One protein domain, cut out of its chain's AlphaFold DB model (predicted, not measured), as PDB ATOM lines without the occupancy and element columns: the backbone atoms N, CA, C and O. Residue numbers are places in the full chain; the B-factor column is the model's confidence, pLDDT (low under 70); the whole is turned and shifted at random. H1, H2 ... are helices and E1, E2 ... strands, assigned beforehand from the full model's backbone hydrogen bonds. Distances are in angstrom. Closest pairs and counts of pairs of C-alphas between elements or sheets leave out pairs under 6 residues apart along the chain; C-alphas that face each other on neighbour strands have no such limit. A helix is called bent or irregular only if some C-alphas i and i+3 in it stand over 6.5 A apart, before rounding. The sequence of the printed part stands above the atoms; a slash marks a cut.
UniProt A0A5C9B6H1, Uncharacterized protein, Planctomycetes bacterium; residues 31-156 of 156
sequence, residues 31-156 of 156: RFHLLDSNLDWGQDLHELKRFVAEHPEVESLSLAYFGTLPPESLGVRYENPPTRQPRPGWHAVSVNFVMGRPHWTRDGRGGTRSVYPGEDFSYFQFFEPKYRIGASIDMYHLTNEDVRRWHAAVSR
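Overview. This is residues 31 to 156 of the 156 residues of an uncharacterized protein of Planctomycetes bacterium (UniProt A0A5C9B6H1). A strongly twisted sheet of four strands has H2 packed along one face, mainly beside E5 and E6; a separate two-stranded hairpin, E3 and E4, lies beyond the E1 edge. H6 lies far out at one end of the longest axis, H3 toward the other, and H4 and H5 graze the sheet. The 126 printed residues hold six named helices and six named strands, in the order H1 H2 E1 H3 E2 H4 E3 E4 H5 E5 E6 H6, class mixed. The large sheet runs E1 E2 E6 E5 and is mixed; the whole is compact, with a radius of gyration of the C-alphas of 13.8 A and spans of 42 by 32 by 28 A.

Arrangement. In the large sheet E1 (residues 61 to 64) is parallel to E2 (residues 89 to 94), with N 64 and O 92 2.9 A apart. E2 is antiparallel to E6 (residues 137 to 142), with N 91 and O 140 2.9 A apart. E6 forms a hairpin with E5 (residues 131 to 133), with N 133 and O 137 2.8 A apart. H2 (residues 43 to 54) runs along the strands over E6, at 18 degrees on the local plane and a height over the sheet of 9.4 A; the two make two layers, a helix on one face of a sheet. The closest C-alphas of H2 and E5 are those of Leu 48 and Ile 133, 6.1 A. H3 (residues 71 to 74) only just touches H2, with 3 pairs of C-alphas within 8 A, Leu 45 and Pro 71 closest at 6.9 A; H2 uses residues 45 to 49 alone. E1, H3 and E2 form a strand-helix-strand unit, two parallel strands with a helix between, its crossover left-handed. H4 (residues 95 to 98) touches H5 (residues 122 to 126), the C-alphas of Val 98 and Ser 122 being 4.9 A apart. The hairpin of E3 (residues 103 to 106) and E4 (residues 112 to 115) has N 105 and O 113 2.9 A apart; the closest C-alphas of E3 and E1 are Thr 105 and Ala 64, 6.1 A. H6 (residues 144 to 154) is close to H5 but not clearly touching, Trp 150 and Phe 126 having C-alphas 7.2 A apart. H1 (residues 31 to 40) is close to H2 but not clearly touching, Asn 38 and Asp 44 having C-alphas 7.1 A apart. Every O i to N i+4 pair is within hydrogen-bond range in H2 and H6; H1 has 2 of 6, with 2 of 7 for i+3, H5 has 0 of 1, with 2 of 2, and H3 and H4 are too short.

Along the chain. E2 is 16.3 A long and E6 15.7 A; H2 is 16.9 A, H6 15.8 A and H1 15.4 A. H1 is irregular, only just, with C-alphas 34 and 37 6.6 A apart. C-alpha 31 begins H1 at (59.814, 49.223, 68.762), and C-alpha 154 ends H6 at (81.603, 31.730, 68.935).

Size, cuts and confidence. The C-alphas farthest apart, those of Ser 73 and Arg 156, are 43.2 A apart. The printed part has no cut, and the link from H3 to E2 is long, with 14 residues. The mean pLDDT of the printed part is 87.9; residues 31 to 41 and 156 are under 70.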
ATOM      1  N   ARG A  31      60.003  50.663  68.530       49.44
ATOM      2  CA  ARG A  31      59.814  49.223  68.762       49.44
ATOM      3  C   ARG A  31      59.689  48.925  70.252       49.44
ATOM      4  O   ARG A  31      58.951  48.052  70.650       49.44
ATOM      5  N   PHE A  32      60.382  49.659  71.108       53.06
ATOM      6  CA  PHE A  32      60.517  49.319  72.520       53.06
ATOM      7  C   PHE A  32      59.320  49.686  73.400       53.06
ATOM      8  O   PHE A  32      59.217  49.156  74.508       53.06
ATOM      9  N   HIS A  33      58.448  50.581  72.928       45.19
ATOM     10  CA  HIS A  33      57.349  51.135  73.724       45.19
ATOM     11  C   HIS A  33      55.961  50.682  73.255       45.19
ATOM     12  O   HIS A  33      55.066  50.564  74.083       45.19
ATOM     13  N   LEU A  34      55.778  50.371  71.966       50.38
ATOM     14  CA  LEU A  34      54.492  49.887  71.438       50.38
ATOM     15  C   LEU A  34      54.291  48.368  71.583       50.38
ATOM     16  O   LEU A  34      53.165  47.896  71.452       50.38
ATOM     17  N   LEU A  35      55.350  47.597  71.864       57.22
ATOM     18  CA  LEU A  35      55.239  46.143  72.057       57.22
ATOM     19  C   LEU A  35      54.471  45.785  73.336       57.22
ATOM     20  O   LEU A  35      53.807  44.760  73.368       57.22
ATOM     21  N   ASP A  36      54.542  46.619  74.374       58.62
ATOM     22  CA  ASP A  36      54.127  46.222  75.724       58.62
ATOM     23  C   ASP A  36      52.611  45.992  75.839       58.62
ATOM     24  O   ASP A  36      52.160  44.930  76.261       58.62
ATOM     25  N   SER A  37      51.789  46.926  75.352       53.31
ATOM     26  CA  SER A  37      50.329  46.814  75.501       53.31
ATOM     27  C   SER A  37      49.715  45.661  74.693       53.31
ATOM     28  O   SER A  37      48.788  45.006  75.164       53.31
ATOM     29  N   ASN A  38      50.246  45.367  73.501       59.16
ATOM     30  CA  ASN A  38      49.782  44.231  72.692       59.16
ATOM     31  C   ASN A  38      50.186  42.877  73.298       59.16
ATOM     32  O   ASN A  38      49.488  41.875  73.107       59.16
ATOM     33  N   LEU A  39      51.298  42.845  74.037       65.94
ATOM     34  CA  LEU A  39      51.770  41.674  74.769       65.94
ATOM     35  C   LEU A  39      50.909  41.388  76.006       65.94
ATOM     36  O   LEU A  39      50.651  40.224  76.310       65.94
ATOM     37  N   ASP A  40      50.407  42.420  76.683       58.19
ATOM     38  CA  ASP A  40      49.533  42.238  77.846       58.19
ATOM     39  C   ASP A  40      48.169  41.644  77.490       58.19
ATOM     40  O   ASP A  40      47.594  40.869  78.254       58.19
ATOM     41  N   TRP A  41      47.647  41.974  76.309       65.88
ATOM     42  CA  TRP A  41      46.364  41.445  75.835       65.88
ATOM     43  C   TRP A  41      46.511  40.162  75.010       65.88
ATOM     44  O   TRP A  41      45.512  39.525  74.677       65.88
ATOM     45  N   GLY A  42      47.745  39.752  74.700       82.00
ATOM     46  CA  GLY A  42      48.030  38.474  74.055       82.00
ATOM     47  C   GLY A  42      47.754  38.415  72.555       82.00
ATOM     48  O   GLY A  42      47.642  37.312  72.020       82.00
ATOM     49  N   GLN A  43      47.643  39.550  71.857       87.38
ATOM     50  CA  GLN A  43      47.301  39.569  70.426       87.38
ATOM     51  C   GLN A  43      48.271  38.709  69.598       87.38
ATOM     52  O   GLN A  43      47.848  37.806  68.877       87.38
ATOM     53  N   ASP A  44      49.573  38.923  69.766       90.56
ATOM     54  CA  ASP A  44      50.602  38.185  69.026       90.56
ATOM     55  C   ASP A  44      50.607  36.688  69.378       90.56
ATOM     56  O   ASP A  44      50.968  35.843  68.561       90.56
ATOM     57  N   LEU A  45      50.143  36.332  70.577       90.88
ATOM     58  CA  LEU A  45      50.011  34.943  71.008       90.88
ATOM     59  C   LEU A  45      48.805  34.250  70.356       90.88
ATOM     60  O   LEU A  45      48.882  33.075  69.991       90.88
ATOM     61  N   HIS A  46      47.706  34.980  70.153       91.75
ATOM     62  CA  HIS A  46      46.586  34.517  69.334       91.75
ATOM     63  C   HIS A  46      47.003  34.319  67.874       91.75
ATOM     64  O   HIS A  46      46.641  33.307  67.267       91.75
ATOM     65  N   GLU A  47      47.788  35.244  67.323       92.38
ATOM     66  CA  GLU A  47      48.339  35.112  65.973       92.38
ATOM     67  C   GLU A  47      49.285  33.912  65.864       92.38
ATOM     68  O   GLU A  47      49.177  33.151  64.902       92.38
ATOM     69  N   LEU A  48      50.125  33.669  66.876       92.94
ATOM     70  CA  LEU A  48      51.001  32.496  66.931       92.94
ATOM     71  C   LEU A  48      50.196  31.199  66.939       92.94
ATOM     72  O   LEU A  48      50.510  30.272  66.197       92.94
ATOM     73  N   LYS A  49      49.132  31.134  67.743       92.38
ATOM     74  CA  LYS A  49      48.246  29.968  67.772       92.38
ATOM     75  C   LYS A  49      47.636  29.691  66.398       92.38
ATOM     76  O   LYS A  49      47.599  28.535  65.982       92.38
ATOM     77  N   ARG A  50      47.149  30.730  65.710       92.69
ATOM     78  CA  ARG A  50      46.598  30.591  64.356       92.69
ATOM     79  C   ARG A  50      47.668  30.094  63.386       92.69
ATOM     80  O   ARG A  50      47.421  29.123  62.684       92.69
ATOM     81  N   PHE A  51      48.854  30.697  63.419       92.88
ATOM     82  CA  PHE A  51      49.975  30.297  62.575       92.88
ATOM     83  C   PHE A  51      50.325  28.816  62.763       92.88
ATOM     84  O   PHE A  51      50.361  28.062  61.801       92.88
ATOM     85  N   VAL A  52      50.504  28.351  64.003       91.75
ATOM     86  CA  VAL A  52      50.832  26.939  64.274       91.75
ATOM     87  C   VAL A  52      49.732  25.986  63.788       91.75
ATOM     88  O   VAL A  52      50.035  24.890  63.329       91.75
ATOM     89  N   ALA A  53      48.459  26.390  63.843       91.00
ATOM     90  CA  ALA A  53      47.359  25.578  63.321       91.00
ATOM     91  C   ALA A  53      47.359  25.471  61.782       91.00
ATOM     92  O   ALA A  53      46.897  24.470  61.240       91.00
ATOM     93  N   GLU A  54      47.863  26.493  61.089       93.88
ATOM     94  CA  GLU A  54      47.964  26.550  59.624       93.88
ATOM     95  C   GLU A  54      49.255  25.900  59.089       93.88
ATOM     96  O   GLU A  54      49.321  25.552  57.911       93.88
ATOM     97  N   HIS A  55      50.249  25.692  59.958       92.56
ATOM     98  CA  HIS A  55      51.585  25.189  59.629       92.56
ATOM     99  C   HIS A  55      51.894  23.866  60.358       92.56
ATOM    100  O   HIS A  55      52.616  23.863  61.362       92.56
ATOM    101  N   PRO A  56      51.366  22.720  59.880       89.12
ATOM    102  CA  PRO A  56      51.537  21.421  60.535       89.12
ATOM    103  C   PRO A  56      52.998  20.948  60.608       89.12
ATOM    104  O   PRO A  56      53.318  20.101  61.435       89.12
ATOM    105  N   GLU A  57      53.902  21.505  59.799       89.25
ATOM    106  CA  GLU A  57      55.346  21.261  59.882       89.25
ATOM    107  C   GLU A  57      55.996  21.779  61.183       89.25
ATOM    108  O   GLU A  57      57.155  21.467  61.472       89.25
ATOM    109  N   VAL A  58      55.265  22.565  61.978       89.12
ATOM    110  CA  VAL A  58      55.672  23.070  63.295       89.12
ATOM    111  C   VAL A  58      55.179  22.107  64.388       89.12
ATOM    112  O   VAL A  58      54.405  22.472  65.269       89.12
ATOM    113  N   GLU A  59      55.609  20.841  64.343       71.38
ATOM    114  CA  GLU A  59      55.121  19.802  65.275       71.38
ATOM    115  C   GLU A  59      55.581  20.015  66.731       71.38
ATOM    116  O   GLU A  59      54.865  19.669  67.672       71.38
ATOM    117  N   SER A  60      56.767  20.601  66.934       84.38
ATOM    118  CA  SER A  60      57.357  20.843  68.258       84.38
ATOM    119  C   SER A  60      57.903  22.269  68.371       84.38
ATOM    120  O   SER A  60      59.085  22.525  68.119       84.38
ATOM    121  N   LEU A  61      57.026  23.206  68.733       91.25
ATOM    122  CA  LEU A  61      57.392  24.598  68.971       91.25
ATOM    123  C   LEU A  61      57.882  24.794  70.407       91.25
ATOM    124  O   LEU A  61      57.170  24.502  71.370       91.25
ATOM    125  N   SER A  62      59.068  25.374  70.550       95.56
ATOM    126  CA  SER A  62      59.462  25.999  71.813       95.56
ATOM    127  C   SER A  62      59.103  27.482  71.809       95.56
ATOM    128  O   SER A  62      59.139  28.126  70.762       95.56
ATOM    129  N   LEU A  63      58.748  28.025  72.971       95.94
ATOM    130  CA  LEU A  63      58.279  29.403  73.103       95.94
ATOM    131  C   LEU A  63      58.906  30.101  74.316       95.94
ATOM    132  O   LEU A  63      58.920  29.573  75.430       95.94
ATOM    133  N   ALA A  64      59.411  31.313  74.097       95.25
ATOM    134  CA  ALA A  64      59.735  32.279  75.142       95.25
ATOM    135  C   ALA A  64      58.938  33.558  74.874       95.25
ATOM    136  O   ALA A  64      59.248  34.303  73.943       95.25
ATOM    137  N   TYR A  65      57.898  33.787  75.675       94.00
ATOM    138  CA  TYR A  65      56.929  34.858  75.470       94.00
ATOM    139  C   TYR A  65      57.054  35.931  76.551       94.00
ATOM    140  O   TYR A  65      57.011  35.615  77.739       94.00
ATOM    141  N   PHE A  66      57.228  37.186  76.134       91.56
ATOM    142  CA  PHE A  66      57.432  38.332  77.031       91.56
ATOM    143  C   PHE A  66      56.121  38.864  77.640       91.56
ATOM    144  O   PHE A  66      56.168  39.713  78.517       91.56
ATOM    145  N   GLY A  67      54.952  38.398  77.189       87.19
ATOM    146  CA  GLY A  67      53.664  38.913  77.658       87.19
ATOM    147  C   GLY A  67      53.134  38.271  78.942       87.19
ATOM    148  O   GLY A  67      53.583  37.219  79.414       87.19
ATOM    149  N   THR A  68      52.108  38.908  79.506       84.31
ATOM    150  CA  THR A  68      51.476  38.486  80.762       84.31
ATOM    151  C   THR A  68      50.388  37.430  80.572       84.31
ATOM    152  O   THR A  68      50.123  36.688  81.522       84.31
ATOM    153  N   LEU A  69      49.815  37.278  79.373       87.62
ATOM    154  CA  LEU A  69      48.862  36.208  79.071       87.62
ATOM    155  C   LEU A  69      49.564  34.831  79.064       87.62
ATOM    156  O   LEU A  69      50.542  34.652  78.334       87.62
ATOM    157  N   PRO A  70      49.087  33.828  79.827       88.25
ATOM    158  CA  PRO A  70      49.642  32.476  79.769       88.25
ATOM    159  C   PRO A  70      49.351  31.812  78.411       88.25
ATOM    160  O   PRO A  70      48.170  31.673  78.071       88.25
ATOM    161  N   PRO A  71      50.352  31.347  77.638       89.94
ATOM    162  CA  PRO A  71      50.098  30.628  76.382       89.94
ATOM    163  C   PRO A  71      49.235  29.373  76.547       89.94
ATOM    164  O   PRO A  71      48.445  29.028  75.663       89.94
ATOM    165  N   GLU A  72      49.309  28.732  77.712       88.12
ATOM    166  CA  GLU A  72      48.511  27.563  78.070       88.12
ATOM    167  C   GLU A  72      47.012  27.889  78.116       88.12
ATOM    168  O   GLU A  72      46.193  27.035  77.778       88.12
ATOM    169  N   SER A  73      46.635  29.134  78.443       86.94
ATOM    170  CA  SER A  73      45.233  29.587  78.412       86.94
ATOM    171  C   SER A  73      44.642  29.579  76.998       86.94
ATOM    172  O   SER A  73      43.432  29.438  76.824       86.94
ATOM    173  N   LEU A  74      45.501  29.655  75.977       85.44
ATOM    174  CA  LEU A  74      45.125  29.528  74.575       85.44
ATOM    175  C   LEU A  74      45.288  28.092  74.052       85.44
ATOM    176  O   LEU A  74      45.005  27.839  72.880       85.44
ATOM    177  N   GLY A  75      45.691  27.139  74.896       83.88
ATOM    178  CA  GLY A  75      45.931  25.745  74.516       83.88
ATOM    179  C   GLY A  75      47.253  25.518  73.779       83.88
ATOM    180  O   GLY A  75      47.424  24.467  73.160       83.88
ATOM    181  N   VAL A  76      48.181  26.480  73.822       82.88
ATOM    182  CA  VAL A  76      49.524  26.321  73.254       82.88
ATOM    183  C   VAL A  76      50.349  25.460  74.208       82.88
ATOM    184  O   VAL A  76      50.597  25.851  75.347       82.88
ATOM    185  N   ARG A  77      50.770  24.279  73.749       84.06
ATOM    186  CA  ARG A  77      51.739  23.434  74.458       84.06
ATOM    187  C   ARG A  77      53.130  23.734  73.931       84.06
ATOM    188  O   ARG A  77      53.334  23.710  72.721       84.06
ATOM    189  N   TYR A  78      54.059  24.005  74.835       90.94
ATOM    190  CA  TYR A  78      55.413  24.393  74.481       90.94
ATOM    191  C   TYR A  78      56.376  24.073  75.625       90.94
ATOM    192  O   TYR A  78      55.968  23.870  76.767       90.94
ATOM    193  N   GLU A  79      57.664  24.083  75.306       92.06
ATOM    194  CA  GLU A  79      58.743  24.198  76.287       92.06
ATOM    195  C   GLU A  79      59.522  25.485  76.008       92.06
ATOM    196  O   GLU A  79      59.473  26.011  74.892       92.06
ATOM    197  N   ASN A  80      60.252  26.024  76.985       94.25
ATOM    198  CA  ASN A  80      61.139  27.142  76.673       94.25
ATOM    199  C   ASN A  80      62.273  26.695  75.736       94.25
ATOM    200  O   ASN A  80      62.775  25.573  75.863       94.25
ATOM    201  N   PRO A  81      62.722  27.571  74.819       94.00
ATOM    202  CA  PRO A  81      63.915  27.306  74.041       94.00
ATOM    203  C   PRO A  81      65.137  27.166  74.964       94.00
ATOM    204  O   PRO A  81      65.127  27.643  76.104       94.00
ATOM    205  N   PRO A  82      66.214  26.529  74.481       93.38
ATOM    206  CA  PRO A  82      67.500  26.577  75.157       93.38
ATOM    207  C   PRO A  82      67.894  28.020  75.467       93.38
ATOM    208  O   PRO A  82      67.668  28.920  74.665       93.38
ATOM    209  N   THR A  83      68.492  28.255  76.629       90.56
ATOM    210  CA  THR A  83      68.779  29.627  77.054       90.56
ATOM    211  C   THR A  83      70.047  30.179  76.418       90.56
ATOM    212  O   THR A  83      70.030  31.282  75.893       90.56
ATOM    213  N   ARG A  84      71.143  29.411  76.415       90.31
ATOM    214  CA  ARG A  84      72.479  29.924  76.047       90.31
ATOM    215  C   ARG A  84      73.096  29.309  74.793       90.31
ATOM    216  O   ARG A  84      74.126  29.786  74.333       90.31
ATOM    217  N   GLN A  85      72.532  28.219  74.279       93.94
ATOM    218  CA  GLN A  85      73.093  27.503  73.132       93.94
ATOM    219  C   GLN A  85      71.974  27.034  72.211       93.94
ATOM    220  O   GLN A  85      71.025  26.427  72.709       93.94
ATOM    221  N   PRO A  86      72.080  27.250  70.893       96.44
ATOM    222  CA  PRO A  86      71.039  26.855  69.963       96.44
ATOM    223  C   PRO A  86      70.879  25.334  69.930       96.44
ATOM    224  O   PRO A  86      71.844  24.575  70.045       96.44
ATOM    225  N   ARG A  87      69.644  24.882  69.728       96.81
ATOM    226  CA  ARG A  87      69.330  23.498  69.365       96.81
ATOM    227  C   ARG A  87      68.536  23.497  68.065       96.81
ATOM    228  O   ARG A  87      67.912  24.508  67.765       96.81
ATOM    229  N   PRO A  88      68.559  22.403  67.292       96.75
ATOM    230  CA  PRO A  88      67.696  22.294  66.129       96.75
ATOM    231  C   PRO A  88      66.217  22.299  66.532       96.75
ATOM    232  O   PRO A  88      65.863  21.763  67.585       96.75
ATOM    233  N   GLY A  89      65.370  22.838  65.660       95.94
ATOM    234  CA  GLY A  89      63.921  22.849  65.836       95.94
ATOM    235  C   GLY A  89      63.285  24.218  65.617       95.94
ATOM    236  O   GLY A  89      63.926  25.176  65.176       95.94
ATOM    237  N   TRP A  90      61.987  24.278  65.911       96.81
ATOM    238  CA  TRP A  90      61.199  25.499  65.834       96.81
ATOM    239  C   TRP A  90      61.218  26.249  67.168       96.81
ATOM    240  O   TRP A  90      60.927  25.694  68.236       96.81
ATOM    241  N   HIS A  91      61.532  27.538  67.099       97.38
ATOM    242  CA  HIS A  91      61.588  28.424  68.257       97.38
ATOM    243  C   HIS A  91      60.797  29.697  67.967       97.38
ATOM    244  O   HIS A  91      61.101  30.394  67.006       97.38
ATOM    245  N   ALA A  92      59.812  30.013  68.799       96.50
ATOM    246  CA  ALA A  92      59.141  31.304  68.837       96.50
ATOM    247  C   ALA A  92      59.689  32.101  70.027       96.50
ATOM    248  O   ALA A  92      59.578  31.676  71.176       96.50
ATOM    249  N   VAL A  93      60.310  33.245  69.775       95.75
ATOM    250  CA  VAL A  93      60.966  34.036  70.821       95.75
ATOM    251  C   VAL A  93      60.513  35.474  70.701       95.75
ATOM    252  O   VAL A  93      60.602  36.074  69.631       95.75
ATOM    253  N   SER A  94      60.027  36.044  71.800       93.56
ATOM    254  CA  SER A  94      59.713  37.464  71.816       93.56
ATOM    255  C   SER A  94      60.967  38.290  71.529       93.56
ATOM    256  O   SER A  94      61.994  38.112  72.188       93.56
ATOM    257  N   VAL A  95      60.871  39.240  70.597       91.31
ATOM    258  CA  VAL A  95      61.959  40.150  70.197       91.31
ATOM    259  C   VAL A  95      62.561  40.847  71.417       91.31
ATOM    260  O   VAL A  95      63.770  41.022  71.503       91.31
ATOM    261  N   ASN A  96      61.737  41.169  72.417       89.56
ATOM    262  CA  ASN A  96      62.167  41.719  73.699       89.56
ATOM    263  C   ASN A  96      63.277  40.879  74.352       89.56
ATOM    264  O   ASN A  96      64.283  41.435  74.787       89.56
ATOM    265  N   PHE A  97      63.114  39.555  74.394       92.00
ATOM    266  CA  PHE A  97      64.113  38.647  74.951       92.00
ATOM    267  C   PHE A  97      65.351  38.541  74.067       92.00
ATOM    268  O   PHE A  97      66.461  38.601  74.586       92.00
ATOM    269  N   VAL A  98      65.175  38.470  72.743       90.81
ATOM    270  CA  VAL A  98      66.298  38.469  71.789       90.81
ATOM    271  C   VAL A  98      67.165  39.718  71.972       90.81
ATOM    272  O   VAL A  98      68.388  39.623  71.962       90.81
ATOM    273  N   MET A  99      66.547  40.874  72.232       86.88
ATOM    274  CA  MET A  99      67.222  42.158  72.474       86.88
ATOM    275  C   MET A  99      67.677  42.354  73.931       86.88
ATOM    276  O   MET A  99      68.104  43.446  74.303       86.88
ATOM    277  N   GLY A 100      67.592  41.319  74.774       85.38
ATOM    278  CA  GLY A 100      68.114  41.340  76.140       85.38
ATOM    279  C   GLY A 100      67.279  42.143  77.138       85.38
ATOM    280  O   GLY A 100      67.824  42.640  78.121       85.38
ATOM    281  N   ARG A 101      65.966  42.297  76.935       84.94
ATOM    282  CA  ARG A 101      65.112  42.938  77.946       84.94
ATOM    283  C   ARG A 101      64.939  42.037  79.173       84.94
ATOM    284  O   ARG A 101      64.514  40.892  79.016       84.94
ATOM    285  N   PRO A 102      65.209  42.540  80.393       84.56
ATOM    286  CA  PRO A 102      64.995  41.774  81.615       84.56
ATOM    287  C   PRO A 102      63.502  41.570  81.859       84.56
ATOM    288  O   PRO A 102      62.749  42.540  81.916       84.56
ATOM    289  N   HIS A 103      63.089  40.317  82.041       89.12
ATOM    290  CA  HIS A 103      61.744  39.960  82.489       89.12
ATOM    291  C   HIS A 103      61.711  38.501  82.972       89.12
ATOM    292  O   HIS A 103      62.754  37.860  83.138       89.12
ATOM    293  N   TRP A 104      60.514  37.967  83.191       90.62
ATOM    294  CA  TRP A 104      60.277  36.554  83.456       90.62
ATOM    295  C   TRP A 104      59.558  35.945  82.256       90.62
ATOM    296  O   TRP A 104      58.772  36.617  81.596       90.62
ATOM    297  N   THR A 105      59.798  34.669  81.983       91.50
ATOM    298  CA  THR A 105      59.031  33.894  81.000       91.50
ATOM    299  C   THR A 105      58.372  32.712  81.691       91.50
ATOM    300  O   THR A 105      58.901  32.173  82.669       91.50
ATOM    301  N   ARG A 106      57.209  32.301  81.188       92.31
ATOM    302  CA  ARG A 106      56.514  31.090  81.641       92.31
ATOM    303  C   ARG A 106      57.174  29.847  81.069       92.31
ATOM    304  O   ARG A 106      57.569  29.853  79.900       92.31
ATOM    305  N   ASP A 107      57.245  28.787  81.862       89.31
ATOM    306  CA  ASP A 107      57.945  27.546  81.506       89.31
ATOM    307  C   ASP A 107      57.082  26.485  80.800       89.31
ATOM    308  O   ASP A 107      57.585  25.410  80.472       89.31
ATOM    309  N   GLY A 108      55.800  26.776  80.548       85.75
ATOM    310  CA  GLY A 108      54.855  25.834  79.940       85.75
ATOM    311  C   GLY A 108      54.301  24.789  80.918       85.75
ATOM    312  O   GLY A 108      53.522  23.921  80.523       85.75
ATOM    313  N   ARG A 109      54.717  24.829  82.192       86.44
ATOM    314  CA  ARG A 109      54.369  23.862  83.250       86.44
ATOM    315  C   ARG A 109      53.712  24.540  84.458       86.44
ATOM    316  O   ARG A 109      53.615  23.942  85.528       86.44
ATOM    317  N   GLY A 110      53.245  25.778  84.281       84.06
ATOM    318  CA  GLY A 110      52.644  26.600  85.335       84.06
ATOM    319  C   GLY A 110      53.653  27.362  86.200       84.06
ATOM    320  O   GLY A 110      53.243  28.041  87.140       84.06
ATOM    321  N   GLY A 111      54.950  27.274  85.893       90.06
ATOM    322  CA  GLY A 111      56.006  28.035  86.546       90.06
ATOM    323  C   GLY A 111      56.455  29.249  85.734       90.06
ATOM    324  O   GLY A 111      56.081  29.465  84.577       90.06
ATOM    325  N   THR A 112      57.301  30.061  86.360       91.44
ATOM    326  CA  THR A 112      57.988  31.188  85.723       91.44
ATOM    327  C   THR A 112      59.473  31.120  86.023       91.44
ATOM    328  O   THR A 112      59.867  30.741  87.127       91.44
ATOM    329  N   ARG A 113      60.301  31.571  85.082       90.62
ATOM    330  CA  ARG A 113      61.740  31.755  85.283       90.62
ATOM    331  C   ARG A 113      62.178  33.162  84.910       90.62
ATOM    332  O   ARG A 113      61.646  33.747  83.972       90.62
ATOM    333  N   SER A 114      63.189  33.673  85.604       91.69
ATOM    334  CA  SER A 114      63.882  34.896  85.195       91.69
ATOM    335  C   SER A 114      64.650  34.667  83.895       91.69
ATOM    336  O   SER A 114      65.264  33.614  83.711       91.69
ATOM    337  N   VAL A 115      64.623  35.668  83.021       89.69
ATOM    338  CA  VAL A 115      65.441  35.739  81.809       89.69
ATOM    339  C   VAL A 115      66.592  36.696  82.078       89.69
ATOM    340  O   VAL A 115      66.361  37.839  82.478       89.69
ATOM    341  N   TYR A 116      67.821  36.223  81.888       87.69
ATOM    342  CA  TYR A 116      69.032  37.006  82.138       87.69
ATOM    343  C   TYR A 116      69.461  37.766  80.870       87.69
ATOM    344  O   TYR A 116      69.853  37.125  79.891       87.69
ATOM    345  N   PRO A 117      69.397  39.115  80.862       79.81
ATOM    346  CA  PRO A 117      69.823  39.945  79.734       79.81
ATOM    347  C   PRO A 117      71.219  39.612  79.217       79.81
ATOM    348  O   PRO A 117      72.143  39.418  80.000       79.81
ATOM    349  N   GLY A 118      71.384  39.587  77.894       72.62
ATOM    350  CA  GLY A 118      72.676  39.328  77.249       72.62
ATOM    351  C   GLY A 118      73.123  37.862  77.273       72.62
ATOM    352  O   GLY A 118      73.980  37.488  76.475       72.62
ATOM    353  N   GLU A 119      72.506  37.017  78.099       83.31
ATOM    354  CA  GLU A 119      72.822  35.591  78.202       83.31
ATOM    355  C   GLU A 119      71.718  34.710  77.619       83.31
ATOM    356  O   GLU A 119      71.964  33.912  76.715       83.31
ATOM    357  N   ASP A 120      70.502  34.847  78.147       91.12
ATOM    358  CA  ASP A 120      69.366  34.041  77.731       91.12
ATOM    359  C   ASP A 120      68.828  34.587  76.399       91.12
ATOM    360  O   ASP A 120      68.512  35.768  76.272       91.12
ATOM    361  N   PHE A 121      68.716  33.707  75.403       93.94
ATOM    362  CA  PHE A 121      68.133  33.945  74.077       93.94
ATOM    363  C   PHE A 121      68.864  34.963  73.185       93.94
ATOM    364  O   PHE A 121      68.521  35.085  72.010       93.94
ATOM    365  N   SER A 122      69.910  35.636  73.669       90.81
ATOM    366  CA  SER A 122      70.700  36.594  72.879       90.81
ATOM    367  C   SER A 122      71.345  35.951  71.646       90.81
ATOM    368  O   SER A 122      71.480  36.595  70.608       90.81
ATOM    369  N   TYR A 123      71.658  34.652  71.709       93.50
ATOM    370  CA  TYR A 123      72.214  33.909  70.579       93.50
ATOM    371  C   TYR A 123      71.284  33.883  69.352       93.50
ATOM    372  O   TYR A 123      71.766  33.670  68.240       93.50
ATOM    373  N   PHE A 124      69.973  34.109  69.519       95.44
ATOM    374  CA  PHE A 124      69.043  34.189  68.391       95.44
ATOM    375  C   PHE A 124      69.339  35.368  67.456       95.44
ATOM    376  O   PHE A 124      68.979  35.293  66.287       95.44
ATOM    377  N   GLN A 125      70.073  36.393  67.912       93.50
ATOM    378  CA  GLN A 125      70.553  37.488  67.056       93.50
ATOM    379  C   GLN A 125      71.493  37.014  65.932       93.50
ATOM    380  O   GLN A 125      71.673  37.723  64.948       93.50
ATOM    381  N   PHE A 126      72.096  35.825  66.058       95.38
ATOM    382  CA  PHE A 126      72.935  35.237  65.008       95.38
ATOM    383  C   PHE A 126      72.118  34.668  63.836       95.38
ATOM    384  O   PHE A 126      72.657  34.464  62.748       95.38
ATOM    385  N   PHE A 127      70.836  34.371  64.052       95.94
ATOM    386  CA  PHE A 127      69.987  33.700  63.075       95.94
ATOM    387  C   PHE A 127      68.963  34.666  62.486       95.94
ATOM    388  O   PHE A 127      68.424  35.528  63.175       95.94
ATOM    389  N   GLU A 128      68.648  34.482  61.208       94.00
ATOM    390  CA  GLU A 128      67.541  35.193  60.577       94.00
ATOM    391  C   GLU A 128      66.213  34.511  60.955       94.00
ATOM    392  O   GLU A 128      66.088  33.289  60.799       94.00
ATOM    393  N   PRO A 129      65.219  35.251  61.477       95.94
ATOM    394  CA  PRO A 129      63.903  34.689  61.729       95.94
ATOM    395  C   PRO A 129      63.225  34.346  60.402       95.94
ATOM    396  O   PRO A 129      63.211  35.137  59.462       95.94
ATOM    397  N   LYS A 130      62.618  33.163  60.340       96.31
ATOM    398  CA  LYS A 130      61.873  32.698  59.167       96.31
ATOM    399  C   LYS A 130      60.530  33.413  59.026       96.31
ATOM    400  O   LYS A 130      60.084  33.656  57.908       96.31
ATOM    401  N   TYR A 131      59.899  33.746  60.152       94.69
ATOM    402  CA  TYR A 131      58.656  34.513  60.196       94.69
ATOM    403  C   TYR A 131      58.667  35.485  61.370       94.69
ATOM    404  O   TYR A 131      59.294  35.219  62.396       94.69
ATOM    405  N   ARG A 132      57.909  36.575  61.235       93.19
ATOM    406  CA  ARG A 132      57.511  37.427  62.355       93.19
ATOM    407  C   ARG A 132      56.008  37.317  62.552       93.19
ATOM    408  O   ARG A 132      55.250  37.509  61.604       93.19
ATOM    409  N   ILE A 133      55.607  36.990  63.771       92.00
ATOM    410  CA  ILE A 133      54.218  36.862  64.197       92.00
ATOM    411  C   ILE A 133      53.856  38.103  65.005       92.00
ATOM    412  O   ILE A 133      54.549  38.446  65.971       92.00
ATOM    413  N   GLY A 134      52.792  38.787  64.586       88.56
ATOM    414  CA  GLY A 134      52.450  40.107  65.092       88.56
ATOM    415  C   GLY A 134      53.625  41.079  64.994       88.56
ATOM    416  O   GLY A 134      54.352  41.120  63.997       88.56
ATOM    417  N   ALA A 135      53.821  41.865  66.047       86.12
ATOM    418  CA  ALA A 135      54.927  42.813  66.144       86.12
ATOM    419  C   ALA A 135      56.105  42.281  66.976       86.12
ATOM    420  O   ALA A 135      57.211  42.820  66.879       86.12
ATOM    421  N   SER A 136      55.877  41.256  67.803       89.12
ATOM    422  CA  SER A 136      56.733  40.946  68.950       89.12
ATOM    423  C   SER A 136      57.315  39.540  68.979       89.12
ATOM    424  O   SER A 136      58.194  39.322  69.808       89.12
ATOM    425  N   ILE A 137      56.882  38.595  68.138       93.56
ATOM    426  CA  ILE A 137      57.345  37.199  68.200       93.56
ATOM    427  C   ILE A 137      58.082  36.831  66.915       93.56
ATOM    428  O   ILE A 137      57.507  36.833  65.829       93.56
ATOM    429  N   ASP A 138      59.350  36.458  67.052       95.62
ATOM    430  CA  ASP A 138      60.149  35.914  65.962       95.62
ATOM    431  C   ASP A 138      60.135  34.394  65.959       95.62
ATOM    432  O   ASP A 138      60.367  33.760  66.988       95.62
ATOM    433  N   MET A 139      59.880  33.811  64.787       96.19
ATOM    434  CA  MET A 139      59.939  32.373  64.566       96.19
ATOM    435  C   MET A 139      61.212  31.985  63.831       96.19
ATOM    436  O   MET A 139      61.469  32.426  62.712       96.19
ATOM    437  N   TYR A 140      61.960  31.073  64.434       97.50
ATOM    438  CA  TYR A 140      63.183  30.495  63.905       97.50
ATOM    439  C   TYR A 140      62.965  29.017  63.605       97.50
ATOM    440  O   TYR A 140      62.286  28.316  64.357       97.50
ATOM    441  N   HIS A 141      63.597  28.540  62.536       97.19
ATOM    442  CA  HIS A 141      63.745  27.118  62.259       97.19
ATOM    443  C   HIS A 141      65.231  26.808  62.143       97.19
ATOM    444  O   HIS A 141      65.841  27.080  61.109       97.19
ATOM    445  N   LEU A 142      65.815  26.295  63.224       97.25
ATOM    446  CA  LEU A 142      67.244  26.017  63.281       97.25
ATOM    447  C   LEU A 142      67.512  24.590  62.820       97.25
ATOM    448  O   LEU A 142      66.969  23.622  63.356       97.25
ATOM    449  N   THR A 143      68.388  24.451  61.836       97.19
ATOM    450  CA  THR A 143      68.894  23.160  61.378       97.19
ATOM    451  C   THR A 143      70.157  22.763  62.143       97.19
ATOM    452  O   THR A 143      70.812  23.571  62.802       97.19
ATOM    453  N   ASN A 144      70.569  21.500  62.000       97.94
ATOM    454  CA  ASN A 144      71.871  21.049  62.498       97.94
ATOM    455  C   ASN A 144      73.041  21.850  61.903       97.94
ATOM    456  O   ASN A 144      74.084  21.983  62.538       97.94
ATOM    457  N   GLU A 145      72.898  22.354  60.677       97.88
ATOM    458  CA  GLU A 145      73.922  23.184  60.051       97.88
ATOM    459  C   GLU A 145      74.003  24.561  60.704       97.88
ATOM    460  O   GLU A 145      75.100  24.998  61.040       97.88
ATOM    461  N   ASP A 146      72.865  25.195  60.979       97.75
ATOM    462  CA  ASP A 146      72.799  26.488  61.668       97.75
ATOM    463  C   ASP A 146      73.491  26.441  63.027       97.75
ATOM    464  O   ASP A 146      74.344  27.279  63.331       97.75
ATOM    465  N   VAL A 147      73.201  25.397  63.803       97.69
ATOM    466  CA  VAL A 147      73.834  25.156  65.104       97.69
ATOM    467  C   VAL A 147      75.354  25.010  64.959       97.69
ATOM    468  O   VAL A 147      76.108  25.628  65.714       97.69
ATOM    469  N   ARG A 148      75.839  24.260  63.957       97.62
ATOM    470  CA  ARG A 148      77.285  24.142  63.688       97.62
ATOM    471  C   ARG A 148      77.917  25.478  63.297       97.62
ATOM    472  O   ARG A 148      79.013  25.775  63.770       97.62
ATOM    473  N   ARG A 149      77.244  26.279  62.459       96.81
ATOM    474  CA  ARG A 149      77.722  27.611  62.048       96.81
ATOM    475  C   ARG A 149      77.882  28.529  63.255       96.81
ATOM    476  O   ARG A 149      78.918  29.177  63.382       96.81
ATOM    477  N   TRP A 150      76.913  28.517  64.166       96.25
ATOM    478  CA  TRP A 150      76.986  29.280  65.408       96.25
ATOM    479  C   TRP A 150      78.160  28.837  66.292       96.25
ATOM    480  O   TRP A 150      78.973  29.674  66.676       96.25
ATOM    481  N   HIS A 151      78.324  27.531  66.542       95.81
ATOM    482  CA  HIS A 151      79.448  27.019  67.343       95.81
ATOM    483  C   HIS A 151      80.811  27.408  66.759       95.81
ATOM    484  O   HIS A 151      81.712  27.801  67.500       95.81
ATOM    485  N   ALA A 152      80.962  27.326  65.436       95.12
ATOM    486  CA  ALA A 152      82.187  27.725  64.753       95.12
ATOM    487  C   ALA A 152      82.460  29.237  64.839       95.12
ATOM    488  O   ALA A 152      83.622  29.638  64.801       95.12
ATOM    489  N   ALA A 153      81.416  30.065  64.941       92.88
ATOM    490  CA  ALA A 153      81.537  31.514  65.066       92.88
ATOM    491  C   ALA A 153      81.926  31.954  66.485       92.88
ATOM    492  O   ALA A 153      82.777  32.824  66.622       92.88
ATOM    493  N   VAL A 154      81.351  31.342  67.529       90.31
ATOM    494  CA  VAL A 154      81.603  31.730  68.935       90.31
ATOM    495  C   VAL A 154      82.870  31.119  69.539       90.31
ATOM    496  O   VAL A 154      83.266  31.490  70.637       90.31
ATOM    497  N   SER A 155      83.491  30.161  68.847       83.19
ATOM    498  CA  SER A 155      84.736  29.506  69.284       83.19
ATOM    499  C   SER A 155      86.005  30.182  68.735       83.19
ATOM    500  O   SER A 155      87.094  29.627  68.874       83.19
ATOM    501  N   ARG A 156      85.861  31.326  68.059       64.38
ATOM    502  CA  ARG A 156      86.949  32.153  67.516       64.38
ATOM    503  C   ARG A 156      87.187  33.355  68.415       64.38
ATOM    504  O   ARG A 156      88.369  33.737  68.530       64.38
TER     505      ARG A 156